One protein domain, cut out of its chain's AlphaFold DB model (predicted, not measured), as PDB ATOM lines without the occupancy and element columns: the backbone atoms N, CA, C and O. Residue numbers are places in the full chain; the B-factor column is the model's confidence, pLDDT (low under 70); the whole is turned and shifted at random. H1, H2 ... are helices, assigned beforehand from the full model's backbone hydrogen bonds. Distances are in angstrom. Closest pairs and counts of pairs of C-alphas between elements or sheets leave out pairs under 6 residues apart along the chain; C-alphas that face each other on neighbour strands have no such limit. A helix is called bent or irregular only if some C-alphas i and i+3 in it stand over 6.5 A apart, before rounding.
ATOM      1  N   SER A   2     -32.296  37.595  19.573       66.81
ATOM      2  CA  SER A   2     -30.914  37.720  20.086       66.81
ATOM      3  C   SER A   2     -30.695  38.781  21.180       66.81
ATOM      4  O   SER A   2     -29.914  38.543  22.095       66.81
ATOM      5  N   VAL A   3     -31.423  39.909  21.156       76.00
ATOM      6  CA  VAL A   3     -31.362  40.940  22.222       76.00
ATOM      7  C   VAL A   3     -31.791  40.378  23.582       76.00
ATOM      8  O   VAL A   3     -31.196  40.717  24.595       76.00
ATOM      9  N   ALA A   4     -32.786  39.487  23.609       70.62
ATOM     10  CA  ALA A   4     -33.248  38.855  24.845       70.62
ATOM     11  C   ALA A   4     -32.250  37.819  25.397       70.62
ATOM     12  O   ALA A   4     -32.290  37.507  26.580       70.62
ATOM     13  N   LEU A   5     -31.359  37.297  24.546       70.25
ATOM     14  CA  LEU A   5     -30.388  36.251  24.880       70.25
ATOM     15  C   LEU A   5     -29.031  36.819  25.326       70.25
ATOM     16  O   LEU A   5     -28.427  36.305  26.257       70.25
ATOM     17  N   VAL A   6     -28.551  37.879  24.667       78.56
ATOM     18  CA  VAL A   6     -27.200  38.450  24.875       78.56
ATOM     19  C   VAL A   6     -27.249  39.833  25.553       78.56
ATOM     20  O   VAL A   6     -26.257  40.316  26.112       78.56
ATOM     21  N   GLY A   7     -28.426  40.461  25.555       84.62
ATOM     22  CA  GLY A   7     -28.632  41.849  25.954       84.62
ATOM     23  C   GLY A   7     -28.460  42.826  24.789       84.62
ATOM     24  O   GLY A   7     -28.039  42.464  23.687       84.62
ATOM     25  N   ASN A   8     -28.790  44.093  25.042       89.56
ATOM     26  CA  ASN A   8     -28.540  45.178  24.100       89.56
ATOM     27  C   ASN A   8     -27.100  45.690  24.249       89.56
ATOM     28  O   ASN A   8     -26.842  46.631  24.997       89.56
ATOM     29  N   VAL A   9     -26.159  45.025  23.586       91.62
ATOM     30  CA  VAL A   9     -24.723  45.306  23.702       91.62
ATOM     31  C   VAL A   9     -24.065  45.423  22.332       91.62
ATOM     32  O   VAL A   9     -24.561  44.885  21.343       91.62
ATOM     33  N   TRP A  10     -22.923  46.105  22.259       93.75
ATOM     34  CA  TRP A  10     -22.231  46.352  20.991       93.75
ATOM     35  C   TRP A  10     -21.794  45.056  20.285       93.75
ATOM     36  O   TRP A  10     -21.825  44.999  19.056       93.75
ATOM     37  N   GLN A  11     -21.476  43.995  21.039       93.88
ATOM     38  CA  GLN A  11     -21.093  42.681  20.508       93.88
ATOM     39  C   GLN A  11     -22.182  42.075  19.612       93.88
ATOM     40  O   GLN A  11     -21.878  41.438  18.603       93.88
ATOM     41  N   LEU A  12     -23.457  42.308  19.944       91.94
ATOM     42  CA  LEU A  12     -24.589  41.863  19.134       91.94
ATOM     43  C   LEU A  12     -24.582  42.546  17.762       91.94
ATOM     44  O   LEU A  12     -24.726  41.886  16.732       91.94
ATOM     45  N   TYR A  13     -24.400  43.865  17.751       93.06
ATOM     46  CA  TYR A  13     -24.361  44.654  16.523       93.06
ATOM     47  C   TYR A  13     -23.117  44.344  15.686       93.06
ATOM     48  O   TYR A  13     -23.220  44.250  14.465       93.06
ATOM     49  N   ALA A  14     -21.968  44.114  16.326       94.88
ATOM     50  CA  ALA A  14     -20.740  43.702  15.652       94.88
ATOM     51  C   ALA A  14     -20.912  42.349  14.944       94.88
ATOM     52  O   ALA A  14     -20.610  42.232  13.758       94.88
ATOM     53  N   ALA A  15     -21.474  41.352  15.632       93.38
ATOM     54  CA  ALA A  15     -21.772  40.048  15.047       93.38
ATOM     55  C   ALA A  15     -22.769  40.156  13.879       93.38
ATOM     56  O   ALA A  15     -22.559  39.570  12.817       93.38
ATOM     57  N   ALA A  16     -23.831  40.951  14.035       93.06
ATOM     58  CA  ALA A  16     -24.803  41.186  12.971       93.06
ATOM     59  C   ALA A  16     -24.167  41.862  11.745       93.06
ATOM     60  O   ALA A  16     -24.426  41.458  10.607       93.06
ATOM     61  N   ALA A  17     -23.296  42.851  11.965       95.25
ATOM     62  CA  ALA A  17     -22.544  43.503  10.901       95.25
ATOM     63  C   ALA A  17     -21.629  42.503  10.183       95.25
ATOM     64  O   ALA A  17     -21.664  42.429   8.958       95.25
ATOM     65  N   MET A  18     -20.885  41.672  10.920       95.94
ATOM     66  CA  MET A  18     -20.036  40.622  10.349       95.94
ATOM     67  C   MET A  18     -20.829  39.631   9.487       95.94
ATOM     68  O   MET A  18     -20.376  39.267   8.410       95.94
ATOM     69  N   LEU A  19     -22.037  39.237   9.885       91.81
ATOM     70  CA  LEU A  19     -22.871  38.352   9.060       91.81
ATOM     71  C   LEU A  19     -23.406  39.043   7.798       91.81
ATOM     72  O   LEU A  19     -23.567  38.412   6.754       91.81
ATOM     73  N   THR A  20     -23.677  40.344   7.882       93.62
ATOM     74  CA  THR A  20     -24.365  41.090   6.821       93.62
ATOM     75  C   THR A  20     -23.396  41.649   5.777       93.62
ATOM     76  O   THR A  20     -23.675  41.607   4.577       93.62
ATOM     77  N   VAL A  21     -22.234  42.147   6.207       94.25
ATOM     78  CA  VAL A  21     -21.245  42.827   5.356       94.25
ATOM     79  C   VAL A  21     -20.824  41.987   4.144       94.25
ATOM     80  O   VAL A  21     -20.894  42.520   3.037       94.25
ATOM     81  N   PRO A  22     -20.455  40.696   4.260       90.06
ATOM     82  CA  PRO A  22     -20.060  39.898   3.100       90.06
ATOM     83  C   PRO A  22     -21.173  39.786   2.057       90.06
ATOM     84  O   PRO A  22     -20.902  39.799   0.858       90.06
ATOM     85  N   HIS A  23     -22.430  39.719   2.501       89.00
ATOM     86  CA  HIS A  23     -23.576  39.640   1.604       89.00
ATOM     87  C   HIS A  23     -23.779  40.951   0.839       89.00
ATOM     88  O   HIS A  23     -23.906  40.937  -0.385       89.00
ATOM     89  N   LEU A  24     -23.714  42.088   1.542       91.19
ATOM     90  CA  LEU A  24     -23.763  43.413   0.919       91.19
ATOM     91  C   LEU A  24     -22.614  43.593  -0.077       91.19
ATOM     92  O   LEU A  24     -22.841  43.970  -1.226       91.19
ATOM     93  N   LEU A  25     -21.387  43.254   0.328       89.00
ATOM     94  CA  LEU A  25     -20.221  43.310  -0.549       89.00
ATOM     95  C   LEU A  25     -20.419  42.436  -1.794       89.00
ATOM     96  O   LEU A  25     -20.099  42.863  -2.898       89.00
ATOM     97  N   GLY A  26     -20.993  41.242  -1.647       85.50
ATOM     98  CA  GLY A  26     -21.295  40.353  -2.766       85.50
ATOM     99  C   GLY A  26     -22.283  40.936  -3.780       85.50
ATOM    100  O   GLY A  26     -22.112  40.700  -4.976       85.50
ATOM    101  N   MET A  27     -23.273  41.707  -3.318       84.19
ATOM    102  CA  MET A  27     -24.267  42.360  -4.179       84.19
ATOM    103  C   MET A  27     -23.695  43.569  -4.924       84.19
ATOM    104  O   MET A  27     -23.920  43.708  -6.124       84.19
ATOM    105  N   PHE A  28     -22.943  44.434  -4.237       82.00
ATOM    106  CA  PHE A  28     -22.450  45.684  -4.827       82.00
ATOM    107  C   PHE A  28     -21.136  45.507  -5.601       82.00
ATOM    108  O   PHE A  28     -20.925  46.154  -6.627       82.00
ATOM    109  N   PHE A  29     -20.256  44.599  -5.172       73.00
ATOM    110  CA  PHE A  29     -18.966  44.370  -5.824       73.00
ATOM    111  C   PHE A  29     -19.048  43.241  -6.866       73.00
ATOM    112  O   PHE A  29     -18.450  42.161  -6.750       73.00
ATOM    113  N   GLY A  30     -19.749  43.524  -7.966       64.56
ATOM    114  CA  GLY A  30     -19.788  42.662  -9.155       64.56
ATOM    115  C   GLY A  30     -18.410  42.413  -9.801       64.56
ATOM    116  O   GLY A  30     -18.232  41.408 -10.481       64.56
ATOM    117  N   GLY A  31     -17.410  43.267  -9.536       65.06
ATOM    118  CA  GLY A  31     -16.102  43.273 -10.215       65.06
ATOM    119  C   GLY A  31     -14.909  42.611  -9.503       65.06
ATOM    120  O   GLY A  31     -13.797  42.693 -10.022       65.06
ATOM    121  N   ILE A  32     -15.064  41.975  -8.330       76.12
ATOM    122  CA  ILE A  32     -13.904  41.365  -7.630       76.12
ATOM    123  C   ILE A  32     -13.323  40.216  -8.469       76.12
ATOM    124  O   ILE A  32     -14.049  39.286  -8.835       76.12
ATOM    125  N   LYS A  33     -12.007  40.271  -8.739       79.69
ATOM    126  CA  LYS A  33     -11.263  39.251  -9.497       79.69
ATOM    127  C   LYS A  33     -11.506  37.857  -8.910       79.69
ATOM    128  O   LYS A  33     -11.213  37.612  -7.743       79.69
ATOM    129  N   ASN A  34     -12.020  36.949  -9.738       85.06
ATOM    130  CA  ASN A  34     -12.310  35.574  -9.342       85.06
ATOM    131  C   ASN A  34     -11.049  34.697  -9.384       85.06
ATOM    132  O   ASN A  34     -10.338  34.684 -10.387       85.06
ATOM    133  N   GLN A  35     -10.819  33.907  -8.334       87.19
ATOM    134  CA  GLN A  35      -9.736  32.932  -8.227       87.19
ATOM    135  C   GLN A  35     -10.297  31.495  -8.172       87.19
ATOM    136  O   GLN A  35     -10.747  31.046  -7.115       87.19
ATOM    137  N   PRO A  36     -10.228  30.720  -9.272       85.44
ATOM    138  CA  PRO A  36     -10.769  29.356  -9.322       85.44
ATOM    139  C   PRO A  36     -10.104  28.377  -8.341       85.44
ATOM    140  O   PRO A  36     -10.755  27.471  -7.826       85.44
ATOM    141  N   LYS A  37      -8.813  28.571  -8.031       86.62
ATOM    142  CA  LYS A  37      -8.101  27.754  -7.031       86.62
ATOM    143  C   LYS A  37      -8.695  27.939  -5.632       86.62
ATOM    144  O   LYS A  37      -8.904  26.966  -4.915       86.62
ATOM    145  N   LEU A  38      -9.029  29.180  -5.279       87.75
ATOM    146  CA  LEU A  38      -9.668  29.506  -4.010       87.75
ATOM    147  C   LEU A  38     -11.084  28.911  -3.934       87.75
ATOM    148  O   LEU A  38     -11.469  28.369  -2.900       87.75
ATOM    149  N   TRP A  39     -11.820  28.912  -5.053       87.62
ATOM    150  CA  TRP A  39     -13.109  28.222  -5.147       87.62
ATOM    151  C   TRP A  39     -12.992  26.728  -4.828       87.62
ATOM    152  O   TRP A  39     -13.908  26.186  -4.229       87.62
ATOM    153  N   GLN A  40     -11.896  26.044  -5.172       86.38
ATOM    154  CA  GLN A  40     -11.753  24.621  -4.839       86.38
ATOM    155  C   GLN A  40     -11.579  24.398  -3.326       86.38
ATOM    156  O   GLN A  40     -12.193  23.481  -2.784       86.38
ATOM    157  N   VAL A  41     -10.794  25.233  -2.641       88.06
ATOM    158  CA  VAL A  41     -10.425  25.025  -1.227       88.06
ATOM    159  C   VAL A  41     -11.527  25.450  -0.259       88.06
ATOM    160  O   VAL A  41     -11.813  24.735   0.699       88.06
ATOM    161  N   ILE A  42     -12.157  26.602  -0.494       90.00
ATOM    162  CA  ILE A  42     -13.138  27.154   0.445       90.00
ATOM    163  C   ILE A  42     -14.350  26.216   0.557       90.00
ATOM    164  O   ILE A  42     -14.962  25.920  -0.467       90.00
ATOM    165  N   PRO A  43     -14.801  25.822   1.759       87.62
ATOM    166  CA  PRO A  43     -15.938  24.923   1.907       87.62
ATOM    167  C   PRO A  43     -17.260  25.562   1.439       87.62
ATOM    168  O   PRO A  43     -17.503  26.764   1.588       87.62
ATOM    169  N   SER A  44     -18.144  24.743   0.863       86.88
ATOM    170  CA  SER A  44     -19.460  25.161   0.350       86.88
ATOM    171  C   SER A  44     -20.521  24.094   0.623       86.88
ATOM    172  O   SER A  44     -20.175  22.920   0.726       86.88
ATOM    173  N   GLY A  45     -21.797  24.479   0.737       87.25
ATOM    174  CA  GLY A  45     -22.896  23.544   1.023       87.25
ATOM    175  C   GLY A  45     -22.776  22.879   2.401       87.25
ATOM    176  O   GLY A  45     -22.409  23.537   3.370       87.25
ATOM    177  N   LEU A  46     -23.047  21.571   2.488       86.50
ATOM    178  CA  LEU A  46     -22.963  20.808   3.747       86.50
ATOM    179  C   LEU A  46     -21.579  20.880   4.429       86.50
ATOM    180  O   LEU A  46     -21.529  21.164   5.623       86.50
ATOM    181  N   PRO A  47     -20.452  20.696   3.707       87.38
ATOM    182  CA  PRO A  47     -19.121  20.869   4.291       87.38
ATOM    183  C   PRO A  47     -18.885  22.244   4.925       87.38
ATOM    184  O   PRO A  47     -18.196  22.329   5.935       87.38
ATOM    185  N   LYS A  48     -19.462  23.320   4.358       90.00
ATOM    186  CA  LYS A  48     -19.390  24.672   4.946       90.00
ATOM    187  C   LYS A  48     -20.005  24.662   6.336       90.00
ATOM    188  O   LYS A  48     -19.332  25.035   7.284       90.00
ATOM    189  N   LEU A  49     -21.238  24.176   6.441       91.12
ATOM    190  CA  LEU A  49     -21.968  24.141   7.701       91.12
ATOM    191  C   LEU A  49     -21.201  23.365   8.781       91.12
ATOM    192  O   LEU A  49     -21.066  23.845   9.898       91.12
ATOM    193  N   MET A  50     -20.650  22.198   8.438       91.06
ATOM    194  CA  MET A  50     -19.858  21.392   9.378       91.06
ATOM    195  C   MET A  50     -18.637  22.155   9.904       91.06
ATOM    196  O   MET A  50     -18.385  22.161  11.105       91.06
ATOM    197  N   VAL A  51     -17.901  22.820   9.007       92.00
ATOM    198  CA  VAL A  51     -16.733  23.633   9.375       92.00
ATOM    199  C   VAL A  51     -17.140  24.809  10.260       92.00
ATOM    200  O   VAL A  51     -16.470  25.081  11.248       92.00
ATOM    201  N   GLU A  52     -18.242  25.486   9.945       92.44
ATOM    202  CA  GLU A  52     -18.731  26.623  10.732       92.44
ATOM    203  C   GLU A  52     -19.160  26.212  12.138       92.44
ATOM    204  O   GLU A  52     -18.807  26.888  13.101       92.44
ATOM    205  N   LEU A  53     -19.853  25.080  12.269       91.56
ATOM    206  CA  LEU A  53     -20.228  24.528  13.569       91.56
ATOM    207  C   LEU A  53     -18.994  24.149  14.393       91.56
ATOM    208  O   LEU A  53     -18.906  24.517  15.562       91.56
ATOM    209  N   ALA A  54     -18.023  23.463  13.782       92.81
ATOM    210  CA  ALA A  54     -16.791  23.073  14.458       92.81
ATOM    211  C   ALA A  54     -15.980  24.295  14.915       92.81
ATOM    212  O   ALA A  54     -15.556  24.359  16.065       92.81
ATOM    213  N   LEU A  55     -15.800  25.292  14.044       94.69
ATOM    214  CA  LEU A  55     -15.085  26.523  14.387       94.69
ATOM    215  C   LEU A  55     -15.817  27.322  15.466       94.69
ATOM    216  O   LEU A  55     -15.176  27.801  16.396       94.69
ATOM    217  N   GLY A  56     -17.145  27.430  15.379       93.38
ATOM    218  CA  GLY A  56     -17.954  28.077  16.410       93.38
ATOM    219  C   GLY A  56     -17.781  27.402  17.769       93.38
ATOM    220  O   GLY A  56     -17.514  28.080  18.759       93.38
ATOM    221  N   ALA A  57     -17.842  26.069  17.810       91.56
ATOM    222  CA  ALA A  57     -17.603  25.299  19.028       91.56
ATOM    223  C   ALA A  57     -16.188  25.526  19.580       91.56
ATOM    224  O   ALA A  57     -16.041  25.817  20.764       91.56
ATOM    225  N   LEU A  58     -15.156  25.469  18.731       95.00
ATOM    226  CA  LEU A  58     -13.768  25.711  19.137       95.00
ATOM    227  C   LEU A  58     -13.569  27.109  19.728       95.00
ATOM    228  O   LEU A  58     -12.878  27.252  20.735       95.00
ATOM    229  N   VAL A  59     -14.190  28.135  19.140       95.12
ATOM    230  CA  VAL A  59     -14.126  29.497  19.682       95.12
ATOM    231  C   VAL A  59     -14.795  29.571  21.050       95.12
ATOM    232  O   VAL A  59     -14.218  30.143  21.970       95.12
ATOM    233  N   VAL A  60     -15.979  28.979  21.215       91.06
ATOM    234  CA  VAL A  60     -16.685  28.981  22.506       91.06
ATOM    235  C   VAL A  60     -15.884  28.230  23.572       91.06
ATOM    236  O   VAL A  60     -15.742  28.740  24.681       91.06
ATOM    237  N   ILE A  61     -15.306  27.074  23.231       93.25
ATOM    238  CA  ILE A  61     -14.418  26.313  24.122       93.25
ATOM    239  C   ILE A  61     -13.221  27.173  24.538       93.25
ATOM    240  O   ILE A  61     -12.926  27.267  25.726       93.25
ATOM    241  N   GLY A  62     -12.564  27.835  23.580       94.94
ATOM    242  CA  GLY A  62     -11.423  28.711  23.849       94.94
ATOM    243  C   GLY A  62     -11.784  29.907  24.731       94.94
ATOM    244  O   GLY A  62     -11.046  30.238  25.653       94.94
ATOM    245  N   ILE A  63     -12.948  30.520  24.509       94.56
ATOM    246  CA  ILE A  63     -13.441  31.629  25.335       94.56
ATOM    247  C   ILE A  63     -13.770  31.173  26.756       94.56
ATOM    248  O   ILE A  63     -13.472  31.902  27.700       94.56
ATOM    249  N   GLY A  64     -14.284  29.955  26.923       92.88
ATOM    250  CA  GLY A  64     -14.499  29.348  28.238       92.88
ATOM    251  C   GLY A  64     -13.214  29.074  29.032       92.88
ATOM    252  O   GLY A  64     -13.298  28.830  30.228       92.88
ATOM    253  N   GLN A  65     -12.031  29.128  28.407       94.19
ATOM    254  CA  GLN A  65     -10.748  29.067  29.127       94.19
ATOM    255  C   GLN A  65     -10.300  30.432  29.669       94.19
ATOM    256  O   GLN A  65      -9.416  30.495  30.517       94.19
ATOM    257  N   ILE A  66     -10.862  31.526  29.146       94.31
ATOM    258  CA  ILE A  66     -10.454  32.900  29.472       94.31
ATOM    259  C   ILE A  66     -11.458  33.548  30.428       94.31
ATOM    260  O   ILE A  66     -11.071  34.314  31.307       94.31
ATOM    261  N   PHE A  67     -12.746  33.259  30.247       92.50
ATOM    262  CA  PHE A  67     -13.831  33.854  31.016       92.50
ATOM    263  C   PHE A  67     -14.525  32.814  31.886       92.50
ATOM    264  O   PHE A  67     -14.773  31.691  31.453       92.50
ATOM    265  N   GLU A  68     -14.916  33.231  33.087       91.06
ATOM    266  CA  GLU A  68     -15.802  32.435  33.930       91.06
ATOM    267  C   GLU A  68     -17.201  32.308  33.298       91.06
ATOM    268  O   GLU A  68     -17.656  33.228  32.600       91.06
ATOM    269  N   PRO A  69     -17.922  31.199  33.554       90.44
ATOM    270  CA  PRO A  69     -19.284  31.021  33.071       90.44
ATOM    271  C   PRO A  69     -20.191  32.180  33.494       90.44
ATOM    272  O   PRO A  69     -20.414  32.429  34.676       90.44
ATOM    273  N   GLY A  70     -20.746  32.889  32.514       88.38
ATOM    274  CA  GLY A  70     -21.584  34.046  32.783       88.38
ATOM    275  C   GLY A  70     -21.928  34.848  31.536       88.38
ATOM    276  O   GLY A  70     -21.658  34.453  30.399       88.38
ATOM    277  N   VAL A  71     -22.539  36.009  31.765       89.50
ATOM    278  CA  VAL A  71     -23.037  36.887  30.696       89.50
ATOM    279  C   VAL A  71     -21.900  37.380  29.796       89.50
ATOM    280  O   VAL A  71     -22.066  37.448  28.580       89.50
ATOM    281  N   GLU A  72     -20.737  37.693  30.365       90.06
ATOM    282  CA  GLU A  72     -19.608  38.222  29.595       90.06
ATOM    283  C   GLU A  72     -18.993  37.157  28.675       90.06
ATOM    284  O   GLU A  72     -18.779  37.422  27.490       90.06
ATOM    285  N   MET A  73     -18.841  35.920  29.165       92.25
ATOM    286  CA  MET A  73     -18.434  34.772  28.346       92.25
ATOM    287  C   MET A  73     -19.396  34.558  27.170       92.25
ATOM    288  O   MET A  73     -18.956  34.378  26.035       92.25
ATOM    289  N   ALA A  74     -20.709  34.633  27.412       89.94
ATOM    290  CA  ALA A  74     -21.718  34.475  26.366       89.94
ATOM    291  C   ALA A  74     -21.641  35.583  25.300       89.94
ATOM    292  O   ALA A  74     -21.750  35.297  24.107       89.94
ATOM    293  N   ARG A  75     -21.410  36.840  25.701       92.19
ATOM    294  CA  ARG A  75     -21.280  37.987  24.781       92.19
ATOM    295  C   ARG A  75     -20.061  37.867  23.873       92.19
ATOM    296  O   ARG A  75     -20.189  38.024  22.657       92.19
ATOM    297  N   TRP A  76     -18.895  37.573  24.448       93.25
ATOM    298  CA  TRP A  76     -17.662  37.394  23.680       93.25
ATOM    299  C   TRP A  76     -17.703  36.134  22.827       93.25
ATOM    300  O   TRP A  76     -17.354  36.196  21.650       93.25
ATOM    301  N   GLY A  77     -18.197  35.023  23.378       92.19
ATOM    302  CA  GLY A  77     -18.374  33.771  22.650       92.19
ATOM    303  C   GLY A  77     -19.285  33.941  21.437       92.19
ATOM    304  O   GLY A  77     -18.916  33.536  20.338       92.19
ATOM    305  N   PHE A  78     -20.424  34.621  21.599       89.94
ATOM    306  CA  PHE A  78     -21.350  34.902  20.500       89.94
ATOM    307  C   PHE A  78     -20.693  35.711  19.375       89.94
ATOM    308  O   PHE A  78     -20.790  35.334  18.209       89.94
ATOM    309  N   MET A  79     -20.007  36.809  19.707       94.19
ATOM    310  CA  MET A  79     -19.368  37.658  18.699       94.19
ATOM    311  C   MET A  79     -18.195  36.958  18.014       94.19
ATOM    312  O   MET A  79     -18.092  36.968  16.788       94.19
ATOM    313  N   LEU A  80     -17.302  36.348  18.792       95.44
ATOM    314  CA  LEU A  80     -16.086  35.750  18.255       95.44
ATOM    315  C   LEU A  80     -16.374  34.472  17.470       95.44
ATOM    316  O   LEU A  80     -15.669  34.209  16.502       95.44
ATOM    317  N   ALA A  81     -17.422  33.714  17.804       93.94
ATOM    318  CA  ALA A  81     -17.820  32.543  17.021       93.94
ATOM    319  C   ALA A  81     -18.223  32.907  15.581       93.94
ATOM    320  O   ALA A  81     -18.074  32.095  14.669       93.94
ATOM    321  N   VAL A  82     -18.690  34.140  15.356       93.88
ATOM    322  CA  VAL A  82     -19.029  34.651  14.021       93.88
ATOM    323  C   VAL A  82     -17.786  35.065  13.229       93.88
ATOM    324  O   VAL A  82     -17.813  35.040  12.000       93.88
ATOM    325  N   VAL A  83     -16.671  35.397  13.885       96.12
ATOM    326  CA  VAL A  83     -15.456  35.875  13.203       96.12
ATOM    327  C   VAL A  83     -14.924  34.860  12.176       96.12
ATOM    328  O   VAL A  83     -14.711  35.256  11.029       96.12
ATOM    329  N   PRO A  84     -14.756  33.558  12.486       94.75
ATOM    330  CA  PRO A  84     -14.319  32.582  11.490       94.75
ATOM    331  C   PRO A  84     -15.282  32.455  10.302       94.75
ATOM    332  O   PRO A  84     -14.841  32.366   9.156       94.75
ATOM    333  N   VAL A  85     -16.593  32.495  10.566       93.62
ATOM    334  CA  VAL A  85     -17.645  32.455   9.538       93.62
ATOM    335  C   VAL A  85     -17.512  33.654   8.600       93.62
ATOM    336  O   VAL A  85     -17.460  33.499   7.378       93.62
ATOM    337  N   PHE A  86     -17.366  34.847   9.176       95.00
ATOM    338  CA  PHE A  86     -17.145  36.086   8.442       95.00
ATOM    339  C   PHE A  86     -15.907  36.005   7.550       95.00
ATOM    340  O   PHE A  86     -15.993  36.320   6.365       95.00
ATOM    341  N   LEU A  87     -14.776  35.532   8.079       94.69
ATOM    342  CA  LEU A  87     -13.546  35.387   7.299       94.69
ATOM    343  C   LEU A  87     -13.744  34.450   6.102       94.69
ATOM    344  O   LEU A  87     -13.346  34.786   4.986       94.69
ATOM    345  N   ILE A  88     -14.405  33.307   6.302       93.06
ATOM    346  CA  ILE A  88     -14.720  32.367   5.219       93.06
ATOM    347  C   ILE A  88     -15.600  33.035   4.155       93.06
ATOM    348  O   ILE A  88     -15.370  32.850   2.957       93.06
ATOM    349  N   ASP A  89     -16.611  33.797   4.563       91.56
ATOM    350  CA  ASP A  89     -17.553  34.422   3.638       91.56
ATOM    351  C   ASP A  89     -16.962  35.634   2.908       91.56
ATOM    352  O   ASP A  89     -17.236  35.815   1.721       91.56
ATOM    353  N   VAL A  90     -16.055  36.386   3.534       91.88
ATOM    354  CA  VAL A  90     -15.234  37.392   2.843       91.88
ATOM    355  C   VAL A  90     -14.311  36.724   1.825       91.88
ATOM    356  O   VAL A  90     -14.259  37.149   0.670       91.88
ATOM    357  N   LEU A  91     -13.623  35.641   2.200       91.12
ATOM    358  CA  LEU A  91     -12.757  34.897   1.280       91.12
ATOM    359  C   LEU A  91     -13.540  34.346   0.078       91.12
ATOM    360  O   LEU A  91     -13.040  34.355  -1.052       91.12
ATOM    361  N   LYS A  92     -14.798  33.933   0.273       88.31
ATOM    362  CA  LYS A  92     -15.680  33.480  -0.817       88.31
ATOM    363  C   LYS A  92     -15.924  34.528  -1.880       88.31
ATOM    364  O   LYS A  92     -16.105  34.142  -3.034       88.31
ATOM    365  N   LEU A  93     -15.892  35.816  -1.543       88.94
ATOM    366  CA  LEU A  93     -16.059  36.893  -2.521       88.94
ATOM    367  C   LEU A  93     -14.981  36.844  -3.614       88.94
ATOM    368  O   LEU A  93     -15.252  37.185  -4.767       88.94
ATOM    369  N   PHE A  94     -13.788  36.344  -3.292       89.12
ATOM    370  CA  PHE A  94     -12.691  36.173  -4.245       89.12
ATOM    371  C   PHE A  94     -12.742  34.826  -4.983       89.12
ATOM    372  O   PHE A  94     -12.219  34.715  -6.086       89.12
ATOM    373  N   GLY A  95     -13.380  33.799  -4.417       85.12
ATOM    374  CA  GLY A  95     -13.468  32.443  -4.976       85.12
ATOM    375  C   GLY A  95     -14.885  32.052  -5.394       85.12
ATOM    376  O   GLY A  95     -15.333  30.962  -5.053       85.12
ATOM    377  N   ARG A  96     -15.618  32.941  -6.079       80.88
ATOM    378  CA  ARG A  96     -17.058  32.782  -6.373       80.88
ATOM    379  C   ARG A  96     -17.367  31.708  -7.416       80.88
ATOM    380  O   ARG A  96     -18.351  30.985  -7.271       80.88
ATOM    381  N   LYS A  97     -16.561  31.606  -8.474       82.75
ATOM    382  CA  LYS A  97     -16.839  30.752  -9.639       82.75
ATOM    383  C   LYS A  97     -15.744  29.712  -9.854       82.75
ATOM    384  O   LYS A  97     -14.554  30.024  -9.772       82.75
ATOM    385  N   ALA A  98     -16.179  28.500 -10.184       82.94
ATOM    386  CA  ALA A  98     -15.319  27.441 -10.691       82.94
ATOM    387  C   ALA A  98     -14.774  27.792 -12.080       82.94
ATOM    388  O   ALA A  98     -15.317  28.656 -12.775       82.94
ATOM    389  N   HIS A  99     -13.745  27.067 -12.511       83.25
ATOM    390  CA  HIS A  99     -13.428  26.996 -13.931       83.25
ATOM    391  C   HIS A  99     -14.544  26.213 -14.660       83.25
ATOM    392  O   HIS A  99     -15.108  25.286 -14.069       83.25
ATOM    393  N   PRO A 100     -14.906  26.552 -15.911       80.31
ATOM    394  CA  PRO A 100     -15.862  25.760 -16.682       80.31
ATOM    395  C   PRO A 100     -15.471  24.274 -16.720       80.31
ATOM    396  O   PRO A 100     -14.313  23.952 -16.986       80.31
ATOM    397  N   GLY A 101     -16.429  23.388 -16.423       81.06
ATOM    398  CA  GLY A 101     -16.233  21.931 -16.373       81.06
ATOM    399  C   GLY A 101     -15.644  21.386 -15.066       81.06
ATOM    400  O   GLY A 101     -15.486  20.174 -14.924       81.06
ATOM    401  N   ASP A 102     -15.334  22.249 -14.099       83.88
ATOM    402  CA  ASP A 102     -14.642  21.852 -12.878       83.88
ATOM    403  C   ASP A 102     -15.632  21.513 -11.749       83.88
ATOM    404  O   ASP A 102     -16.571  22.256 -11.456       83.88
TER     405      ASP A 102
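Overview. This is residues 2 to 102 of the 135 residues of the protein "Unannotated protein" of freshwater metagenome (UniProt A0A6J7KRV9). What does the model look like? Three long helices lie in a row: the bent but nearly straight H5 in the middle, H2 along one side running the same way, and H4 along the other side, set aslant and running back. The short H1 and H3 lie near opposite ends of this elongated slab. How is it made up? The printed part has 101 residues and is all helix, with five named helices in the order H1, H2, H3, H4, H5 and no named strand. It is loose, with a radius of gyration of the C-alphas of 16.0 A, and spans 50 by 26 by 19 A.

Along the chain. Where is the longest helix? H5, residues 71 to 94, was assigned as one helix by its hydrogen bonds but is bent, with C-alphas 81 and 84 6.5 A apart. Its arms are H5a, residues 71 to 81, 15.3 A long, and H5b, residues 84 to 94, 16.2 A long, ending at C-alpha 94 at (-12.691, 36.173, -4.245). Where are the others? H2, residues 10 to 28, is 25.8 A long, has a kink of 33 degrees near residue 22 and is irregular, but only just: C-alphas 19 and 22 are 6.8 A apart. H4, residues 46 to 63, is 26.0 A long and begins at C-alpha 46 at (-22.963, 20.808, 3.747). H1 holds residues 2 to 6, from C-alpha 2 at (-30.914, 37.720, 20.086), and H3 residues 36 to 41.

Arrangement. What touches the hub, H5, on the H2 side? Residues 11 to 15 of H2 touch H5a, the same way at a shallow tilt of 16 degrees, closest at C-alphas 15 and 79, 5.0 A. Residues 18 to 26 of H2 touch H5b, closest at C-alphas 22 and 90, 5.4 A. How does H4 sit? H4 and H5a form a hairpin, opposite ways at 36 degrees, only just steep, closest at C-alphas 56 and 81, 4.5 A; H2 and H4 are apart. And the short helices? H1 only just touches H5a, and H3 only just touches H5b, each with 3 pairs of C-alphas within 8 A; the closest are 6 and 75, 5.9 A, and 39 and 92, 7.3 A. Are the backbones helical throughout? Every O i to N i+4 pair is within hydrogen-bond range in H1, H3, H4 and H5a, against 13 of 15 in H2 and 5 of 7 in H5b.

Size, cuts and confidence. How large is it? The two C-alphas farthest apart, those of Glu 68 and Gly 101, are 51.4 A apart. Is anything missing or uncertain? The printed part has no cut and no long link; its mean pLDDT is 88.6, with residues 2 and 30 to 31 under 70.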